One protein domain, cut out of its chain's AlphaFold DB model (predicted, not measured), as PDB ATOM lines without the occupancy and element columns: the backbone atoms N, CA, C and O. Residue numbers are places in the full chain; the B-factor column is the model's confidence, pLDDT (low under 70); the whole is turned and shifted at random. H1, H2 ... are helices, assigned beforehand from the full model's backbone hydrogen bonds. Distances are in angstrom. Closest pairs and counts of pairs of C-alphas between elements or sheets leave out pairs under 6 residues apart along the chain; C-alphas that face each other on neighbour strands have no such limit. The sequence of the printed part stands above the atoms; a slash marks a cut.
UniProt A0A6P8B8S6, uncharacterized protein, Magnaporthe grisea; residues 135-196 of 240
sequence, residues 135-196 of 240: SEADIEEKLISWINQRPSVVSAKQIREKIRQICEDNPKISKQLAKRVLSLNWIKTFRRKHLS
ATOM      1  N   SER A 135     141.332   4.920-259.639       87.00
ATOM      2  CA  SER A 135     142.729   5.193-259.351       87.00
ATOM      3  C   SER A 135     143.188   4.424-258.108       87.00
ATOM      4  O   SER A 135     142.389   3.847-257.364       87.00
ATOM      5  N   GLU A 136     144.497   4.435-257.843       89.31
ATOM      6  CA  GLU A 136     145.036   3.930-256.571       89.31
ATOM      7  C   GLU A 136     144.401   4.643-255.366       89.31
ATOM      8  O   GLU A 136     144.136   3.996-254.354       89.31
ATOM      9  N   ALA A 137     144.095   5.939-255.501       89.81
ATOM     10  CA  ALA A 137     143.479   6.742-254.450       89.81
ATOM     11  C   ALA A 137     142.043   6.292-254.140       89.81
ATOM     12  O   ALA A 137     141.684   6.181-252.972       89.81
ATOM     13  N   ASP A 138     141.254   5.938-255.158       91.25
ATOM     14  CA  ASP A 138     139.876   5.461-254.961       91.25
ATOM     15  C   ASP A 138     139.845   4.114-254.221       91.25
ATOM     16  O   ASP A 138     138.980   3.850-253.380       91.25
ATOM     17  N   ILE A 139     140.807   3.234-254.522       91.94
ATOM     18  CA  ILE A 139     140.972   1.955-253.820       91.94
ATOM     19  C   ILE A 139     141.424   2.205-252.375       91.94
ATOM     20  O   ILE A 139     140.901   1.576-251.454       91.94
ATOM     21  N   GLU A 140     142.375   3.122-252.173       94.56
ATOM     22  CA  GLU A 140     142.878   3.528-250.858       94.56
ATOM     23  C   GLU A 140     141.750   4.085-249.977       94.56
ATOM     24  O   GLU A 140     141.590   3.635-248.843       94.56
ATOM     25  N   GLU A 141     140.910   4.975-250.506       93.69
ATOM     26  CA  GLU A 141     139.775   5.570-249.793       93.69
ATOM     27  C   GLU A 141     138.726   4.523-249.396       93.69
ATOM     28  O   GLU A 141     138.326   4.445-248.228       93.69
ATOM     29  N   LYS A 142     138.326   3.646-250.329       93.75
ATOM     30  CA  LYS A 142     137.405   2.537-250.026       93.75
ATOM     31  C   LYS A 142     137.961   1.616-248.943       93.75
ATOM     32  O   LYS A 142     137.212   1.136-248.090       93.75
ATOM     33  N   LEU A 143     139.269   1.360-248.972       94.19
ATOM     34  CA  LEU A 143     139.931   0.513-247.990       94.19
ATOM     35  C   LEU A 143     139.969   1.184-246.611       94.19
ATOM     36  O   LEU A 143     139.675   0.517-245.624       94.19
ATOM     37  N   ILE A 144     140.258   2.486-246.534       93.25
ATOM     38  CA  ILE A 144     140.204   3.265-245.285       93.25
ATOM     39  C   ILE A 144     138.790   3.248-244.702       93.25
ATOM     40  O   ILE A 144     138.617   2.909-243.532       93.25
ATOM     41  N   SER A 145     137.775   3.534-245.523       94.31
ATOM     42  CA  SER A 145     136.368   3.504-245.102       94.31
ATOM     43  C   SER A 145     135.982   2.140-244.521       94.31
ATOM     44  O   SER A 145     135.409   2.056-243.435       94.31
ATOM     45  N   TRP A 146     136.387   1.051-245.180       94.38
ATOM     46  CA  TRP A 146     136.149  -0.307-244.690       94.38
ATOM     47  C   TRP A 146     136.881  -0.628-243.375       94.38
ATOM     48  O   TRP A 146     136.341  -1.355-242.541       94.38
ATOM     49  N   ILE A 147     138.094  -0.105-243.169       92.88
ATOM     50  CA  ILE A 147     138.847  -0.305-241.920       92.88
ATOM     51  C   ILE A 147     138.193   0.456-240.767       92.88
ATOM     52  O   ILE A 147     138.025  -0.119-239.695       92.88
ATOM     53  N   ASN A 148     137.768   1.701-240.993       89.94
ATOM     54  CA  ASN A 148     137.131   2.538-239.971       89.94
ATOM     55  C   ASN A 148     135.802   1.957-239.462       89.94
ATOM     56  O   ASN A 148     135.388   2.246-238.345       89.94
ATOM     57  N   GLN A 149     135.145   1.108-240.255       90.69
ATOM     58  CA  GLN A 149     133.921   0.406-239.857       90.69
ATOM     59  C   GLN A 149     134.172  -0.798-238.934       90.69
ATOM     60  O   GLN A 149     133.216  -1.416-238.467       90.69
ATOM     61  N   ARG A 150     135.431  -1.188-238.683       86.00
ATOM     62  CA  ARG A 150     135.759  -2.385-237.899       86.00
ATOM     63  C   ARG A 150     136.343  -2.032-236.527       86.00
ATOM     64  O   ARG A 150     137.311  -1.283-236.462       86.00
ATOM     65  N   PRO A 151     135.861  -2.664-235.439       66.69
ATOM     66  CA  PRO A 151     136.416  -2.468-234.098       66.69
ATOM     67  C   PRO A 151     137.728  -3.240-233.862       66.69
ATOM     68  O   PRO A 151     138.401  -3.037-232.857       66.69
ATOM     69  N   SER A 152     138.092  -4.161-234.760       82.06
ATOM     70  CA  SER A 152     139.226  -5.077-234.594       82.06
ATOM     71  C   SER A 152     140.434  -4.685-235.441       82.06
ATOM     72  O   SER A 152     140.279  -4.288-236.598       82.06
ATOM     73  N   VAL A 153     141.637  -4.959-234.929       85.06
ATOM     74  CA  VAL A 153     142.895  -4.820-235.676       85.06
ATOM     75  C   VAL A 153     142.845  -5.625-236.978       85.06
ATOM     76  O   VAL A 153     142.634  -6.839-236.979       85.06
ATOM     77  N   VAL A 154     143.066  -4.944-238.104       88.94
ATOM     78  CA  VAL A 154     143.000  -5.553-239.436       88.94
ATOM     79  C   VAL A 154     144.353  -6.154-239.822       88.94
ATOM     80  O   VAL A 154     145.386  -5.482-239.860       88.94
ATOM     81  N   SER A 155     144.353  -7.446-240.153       89.62
ATOM     82  CA  SER A 155     145.548  -8.167-240.603       89.62
ATOM     83  C   SER A 155     145.881  -7.895-242.077       89.62
ATOM     84  O   SER A 155     145.015  -7.605-242.902       89.62
ATOM     85  N   ALA A 156     147.148  -8.088-242.461       88.31
ATOM     86  CA  ALA A 156     147.580  -7.942-243.855       88.31
ATOM     87  C   ALA A 156     146.864  -8.911-244.819       88.31
ATOM     88  O   ALA A 156     146.660  -8.572-245.984       88.31
ATOM     89  N   LYS A 157     146.462 -10.099-244.342       90.56
ATOM     90  CA  LYS A 157     145.688 -11.071-245.130       90.56
ATOM     91  C   LYS A 157     144.288 -10.535-245.441       90.56
ATOM     92  O   LYS A 157     143.858 -10.613-246.584       90.56
ATOM     93  N   GLN A 158     143.620  -9.942-244.452       92.50
ATOM     94  CA  GLN A 158     142.296  -9.341-244.635       92.50
ATOM     95  C   GLN A 158     142.340  -8.128-245.573       92.50
ATOM     96  O   GLN A 158     141.454  -7.986-246.409       92.50
ATOM     97  N   ILE A 159     143.391  -7.303-245.493       92.25
ATOM     98  CA  ILE A 159     143.604  -6.186-246.428       92.25
ATOM     99  C   ILE A 159     143.711  -6.699-247.868       92.25
ATOM    100  O   ILE A 159     143.025  -6.188-248.749       92.25
ATOM    101  N   ARG A 160     144.524  -7.736-248.113       93.62
ATOM    102  CA  ARG A 160     144.651  -8.332-249.455       93.62
ATOM    103  C   ARG A 160     143.333  -8.857-249.987       93.62
ATOM    104  O   ARG A 160     143.028  -8.630-251.151       93.62
ATOM    105  N   GLU A 161     142.578  -9.551-249.143       95.06
ATOM    106  CA  GLU A 161     141.289 -10.101-249.549       95.06
ATOM    107  C   GLU A 161     140.311  -8.989-249.920       95.06
ATOM    108  O   GLU A 161     139.649  -9.064-250.949       95.06
ATOM    109  N   LYS A 162     140.283  -7.901-249.138       94.31
ATOM    110  CA  LYS A 162     139.404  -6.778-249.448       94.31
ATOM    111  C   LYS A 162     139.801  -6.063-250.739       94.31
ATOM    112  O   LYS A 162     138.924  -5.708-251.517       94.31
ATOM    113  N   ILE A 163     141.101  -5.894-250.995       93.06
ATOM    114  CA  ILE A 163     141.597  -5.351-252.269       93.06
ATOM    115  C   ILE A 163     141.180  -6.259-253.432       93.06
ATOM    116  O   ILE A 163     140.729  -5.750-254.454       93.06
ATOM    117  N   ARG A 164     141.271  -7.590-253.275       93.25
ATOM    118  CA  ARG A 164     140.816  -8.539-254.302       93.25
ATOM    119  C   ARG A 164     139.327  -8.359-254.602       93.25
ATOM    120  O   ARG A 164     138.987  -8.189-255.765       93.25
ATOM    121  N   GLN A 165     138.484  -8.291-253.572       94.00
ATOM    122  CA  GLN A 165     137.048  -8.033-253.734       94.00
ATOM    123  C   GLN A 165     136.782  -6.713-254.465       94.00
ATOM    124  O   GLN A 165     136.034  -6.690-255.429       94.00
ATOM    125  N   ILE A 166     137.453  -5.621-254.077       91.38
ATOM    126  CA  ILE A 166     137.301  -4.322-254.757       91.38
ATOM    127  C   ILE A 166     137.667  -4.435-256.246       91.38
ATOM    128  O   ILE A 166     136.973  -3.857-257.083       91.38
ATOM    129  N   CYS A 167     138.725  -5.176-256.582       90.00
ATOM    130  CA  CYS A 167     139.130  -5.429-257.965       90.00
ATOM    131  C   CYS A 167     138.120  -6.287-258.744       90.00
ATOM    132  O   CYS A 167     137.885  -6.013-259.917       90.00
ATOM    133  N   GLU A 168     137.522  -7.296-258.112       90.25
ATOM    134  CA  GLU A 168     136.501  -8.162-258.721       90.25
ATOM    135  C   GLU A 168     135.178  -7.413-258.943       90.25
ATOM    136  O   GLU A 168     134.601  -7.487-260.027       90.25
ATOM    137  N   ASP A 169     134.755  -6.609-257.966       89.75
ATOM    138  CA  ASP A 169     133.520  -5.817-258.014       89.75
ATOM    139  C   ASP A 169     133.586  -4.677-259.046       89.75
ATOM    140  O   ASP A 169     132.563  -4.128-259.457       89.75
ATOM    141  N   ASN A 170     134.792  -4.270-259.454       85.94
ATOM    142  CA  ASN A 170     135.009  -3.138-260.350       85.94
ATOM    143  C   ASN A 170     135.816  -3.583-261.582       85.94
ATOM    144  O   ASN A 170     137.014  -3.307-261.655       85.94
ATOM    145  N   PRO A 171     135.173  -4.166-262.615       81.00
ATOM    146  CA  PRO A 171     135.862  -4.668-263.814       81.00
ATOM    147  C   PRO A 171     136.558  -3.571-264.642       81.00
ATOM    148  O   PRO A 171     137.298  -3.869-265.575       81.00
ATOM    149  N   LYS A 172     136.326  -2.293-264.306       83.50
ATOM    150  CA  LYS A 172     137.026  -1.128-264.870       83.50
ATOM    151  C   LYS A 172     138.447  -0.958-264.324       83.50
ATOM    152  O   LYS A 172     139.223  -0.211-264.911       83.50
ATOM    153  N   ILE A 173     138.786  -1.611-263.210       83.25
ATOM    154  CA  ILE A 173     140.145  -1.604-262.668       83.25
ATOM    155  C   ILE A 173     141.042  -2.370-263.633       83.25
ATOM    156  O   ILE A 173     140.828  -3.549-263.923       83.25
ATOM    157  N   SER A 174     142.077  -1.701-264.134       81.31
ATOM    158  CA  SER A 174     143.034  -2.344-265.023       81.31
ATOM    159  C   SER A 174     143.768  -3.478-264.292       81.31
ATOM    160  O   SER A 174     144.124  -3.373-263.114       81.31
ATOM    161  N   LYS A 175     144.063  -4.575-265.002       85.56
ATOM    162  CA  LYS A 175     144.851  -5.697-264.448       85.56
ATOM    163  C   LYS A 175     146.197  -5.229-263.879       85.56
ATOM    164  O   LYS A 175     146.700  -5.789-262.906       85.56
ATOM    165  N   GLN A 176     146.780  -4.193-264.482       84.19
ATOM    166  CA  GLN A 176     148.040  -3.606-264.040       84.19
ATOM    167  C   GLN A 176     147.893  -2.881-262.699       84.19
ATOM    168  O   GLN A 176     148.744  -3.058-261.825       84.19
ATOM    169  N   LEU A 177     146.815  -2.115-262.518       86.75
ATOM    170  CA  LEU A 177     146.502  -1.473-261.249       86.75
ATOM    171  C   LEU A 177     146.269  -2.516-260.153       86.75
ATOM    172  O   LEU A 177     146.917  -2.441-259.112       86.75
ATOM    173  N   ALA A 178     145.456  -3.543-260.424       88.81
ATOM    174  CA  ALA A 178     145.224  -4.649-259.493       88.81
ATOM    175  C   ALA A 178     146.545  -5.296-259.030       88.81
ATOM    176  O   ALA A 178     146.759  -5.505-257.836       88.81
ATOM    177  N   LYS A 179     147.481  -5.539-259.960       91.25
ATOM    178  CA  LYS A 179     148.817  -6.072-259.644       91.25
ATOM    179  C   LYS A 179     149.636  -5.127-258.754       91.25
ATOM    180  O   LYS A 179     150.342  -5.599-257.863       91.25
ATOM    181  N   ARG A 180     149.551  -3.808-258.970       89.69
ATOM    182  CA  ARG A 180     150.247  -2.804-258.144       89.69
ATOM    183  C   ARG A 180     149.688  -2.742-256.725       89.69
ATOM    184  O   ARG A 180     150.473  -2.851-255.782       89.69
ATOM    185  N   VAL A 181     148.369  -2.646-256.561       91.44
ATOM    186  CA  VAL A 181     147.737  -2.544-255.229       91.44
ATOM    187  C   VAL A 181     147.824  -3.846-254.427       91.44
ATOM    188  O   VAL A 181     147.922  -3.818-253.203       91.44
ATOM    189  N   LEU A 182     147.886  -5.003-255.098       92.31
ATOM    190  CA  LEU A 182     148.139  -6.297-254.451       92.31
ATOM    191  C   LEU A 182     149.619  -6.536-254.117       92.31
ATOM    192  O   LEU A 182     149.947  -7.519-253.444       92.31
ATOM    193  N   SER A 183     150.525  -5.658-254.557       92.81
ATOM    194  CA  SER A 183     151.948  -5.811-254.273       92.81
ATOM    195  C   SER A 183     152.237  -5.687-252.775       92.81
ATOM    196  O   SER A 183     151.667  -4.871-252.044       92.81
ATOM    197  N   LEU A 184     153.196  -6.488-252.305       90.38
ATOM    198  CA  LEU A 184     153.682  -6.448-250.924       90.38
ATOM    199  C   LEU A 184     154.128  -5.045-250.494       90.38
ATOM    200  O   LEU A 184     153.906  -4.659-249.347       90.38
ATOM    201  N   ASN A 185     154.762  -4.306-251.406       93.12
ATOM    202  CA  ASN A 185     155.285  -2.973-251.135       93.12
ATOM    203  C   ASN A 185     154.157  -1.965-250.934       93.12
ATOM    204  O   ASN A 185     154.180  -1.245-249.939       93.12
ATOM    205  N   TRP A 186     153.144  -1.970-251.804       93.56
ATOM    206  CA  TRP A 186     151.994  -1.078-251.662       93.56
ATOM    207  C   TRP A 186     151.263  -1.324-250.339       93.56
ATOM    208  O   TRP A 186     151.052  -0.393-249.569       93.56
ATOM    209  N   ILE A 187     151.002  -2.590-249.987       91.44
ATOM    210  CA  ILE A 187     150.336  -2.947-248.723       91.44
ATOM    211  C   ILE A 187     151.160  -2.505-247.507       91.44
ATOM    212  O   ILE A 187     150.601  -2.009-246.532       91.44
ATOM    213  N   LYS A 188     152.488  -2.674-247.533       90.50
ATOM    214  CA  LYS A 188     153.362  -2.194-246.447       90.50
ATOM    215  C   LYS A 188     153.271  -0.676-246.291       90.50
ATOM    216  O   LYS A 188     153.127  -0.204-245.164       90.50
ATOM    217  N   THR A 189     153.330   0.065-247.395       92.00
ATOM    218  CA  THR A 189     153.212   1.529-247.403       92.00
ATOM    219  C   THR A 189     151.843   1.976-246.900       92.00
ATOM    220  O   THR A 189     151.777   2.810-246.001       92.00
ATOM    221  N   PHE A 190     150.764   1.356-247.385       91.88
ATOM    222  CA  PHE A 190     149.397   1.610-246.931       91.88
ATOM    223  C   PHE A 190     149.256   1.410-245.416       91.88
ATOM    224  O   PHE A 190     148.790   2.299-244.706       91.88
ATOM    225  N   ARG A 191     149.734   0.272-244.888       90.06
ATOM    226  CA  ARG A 191     149.686  -0.010-243.444       90.06
ATOM    227  C   ARG A 191     150.484   1.006-242.634       90.06
ATOM    228  O   ARG A 191     150.014   1.432-241.589       90.06
ATOM    229  N   ARG A 192     151.671   1.398-243.104       88.88
ATOM    230  CA  ARG A 192     152.489   2.412-242.428       88.88
ATOM    231  C   ARG A 192     151.784   3.770-242.400       88.88
ATOM    232  O   ARG A 192     151.847   4.451-241.389       88.88
ATOM    233  N   LYS A 193     151.126   4.150-243.495       90.81
ATOM    234  CA  LYS A 193     150.460   5.449-243.634       90.81
ATOM    235  C   LYS A 193     149.185   5.547-242.793       90.81
ATOM    236  O   LYS A 193     148.982   6.563-242.145       90.81
ATOM    237  N   HIS A 194     148.367   4.492-242.770       87.69
ATOM    238  CA  HIS A 194     147.006   4.560-242.208       87.69
ATOM    239  C   HIS A 194     146.781   3.731-240.949       87.69
ATOM    240  O   HIS A 194     145.902   4.047-240.160       87.69
ATOM    241  N   LEU A 195     147.557   2.664-240.746       83.56
ATOM    242  CA  LEU A 195     147.384   1.742-239.611       83.56
ATOM    243  C   LEU A 195     148.489   1.858-238.569       83.56
ATOM    244  O   LEU A 195     148.503   1.097-237.603       83.56
ATOM    245  N   SER A 196     149.407   2.806-238.747       71.25
ATOM    246  CA  SER A 196     150.517   3.038-237.831       71.25
ATOM    247  C   SER A 196     150.346   4.215-236.848       71.25
ATOM    248  O   SER A 196     151.371   4.820-236.535       71.25
TER     249      SER A 196
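This is residues 135 to 196 of the 240 residues of an uncharacterized protein of Magnaporthe grisea (UniProt A0A6P8B8S6). Four helices make a small compact cluster: H1 and H2 form two sides of a triangle, and H3 followed by H4, with a corner between them, makes the third. H1 runs one way, H2 folds back at a steep angle to it, and H3 and H4 return. The printed part has 62 residues with four named helices, H1 to H4 in chain order, and no named strand; its class is all helix. It is compact, with a radius of gyration of the C-alphas of 11.0 A and spans of 30 by 22 by 19 A.

H1, residues 136 to 148, touches H2, residues 156 to 169, with residues 139 to 143 alone. Their closest C-alphas, of Ile 139 and Ile 166, are 7.3 A apart, at a steep tilt of 58 degrees, opposite ways. H2 and H3, residues 175 to 181, form a helical hairpin and only just touch, with 3 pairs of C-alphas within 8 A, the closest being Cys 167 and Ala 178 at 6.3 A; the tilt is a shallow 28 degrees. H4, residues 184 to 194, only just touches H2, also with 3 pairs, closest at the C-alphas of Ala 156 and Ile 187, 7.5 A, about perpendicular at 78 degrees. H2 is the hub, touching three helices. H1 and H4 are close but not clearly touching, with the C-alphas of Ile 144 and His 194 closest at 7.6 A. In H1, H2, H3 and H4 every O i to N i+4 pair is within hydrogen-bond range.

H1 begins at C-alpha 136 (145.036, 3.930, -256.571) and is 18.4 A long. H2 is 20.1 A, H4 15.5 A, ending at C-alpha 194 (147.006, 4.560, -242.208).

The two farthest C-alphas, of Pro 151 and Gln 176, are 32.1 A apart. The printed part has no cut. The links H2 to H3 and H3 to H4 are tight, and H1 to H2 is short. Residue 151 is under 70 in pLDDT.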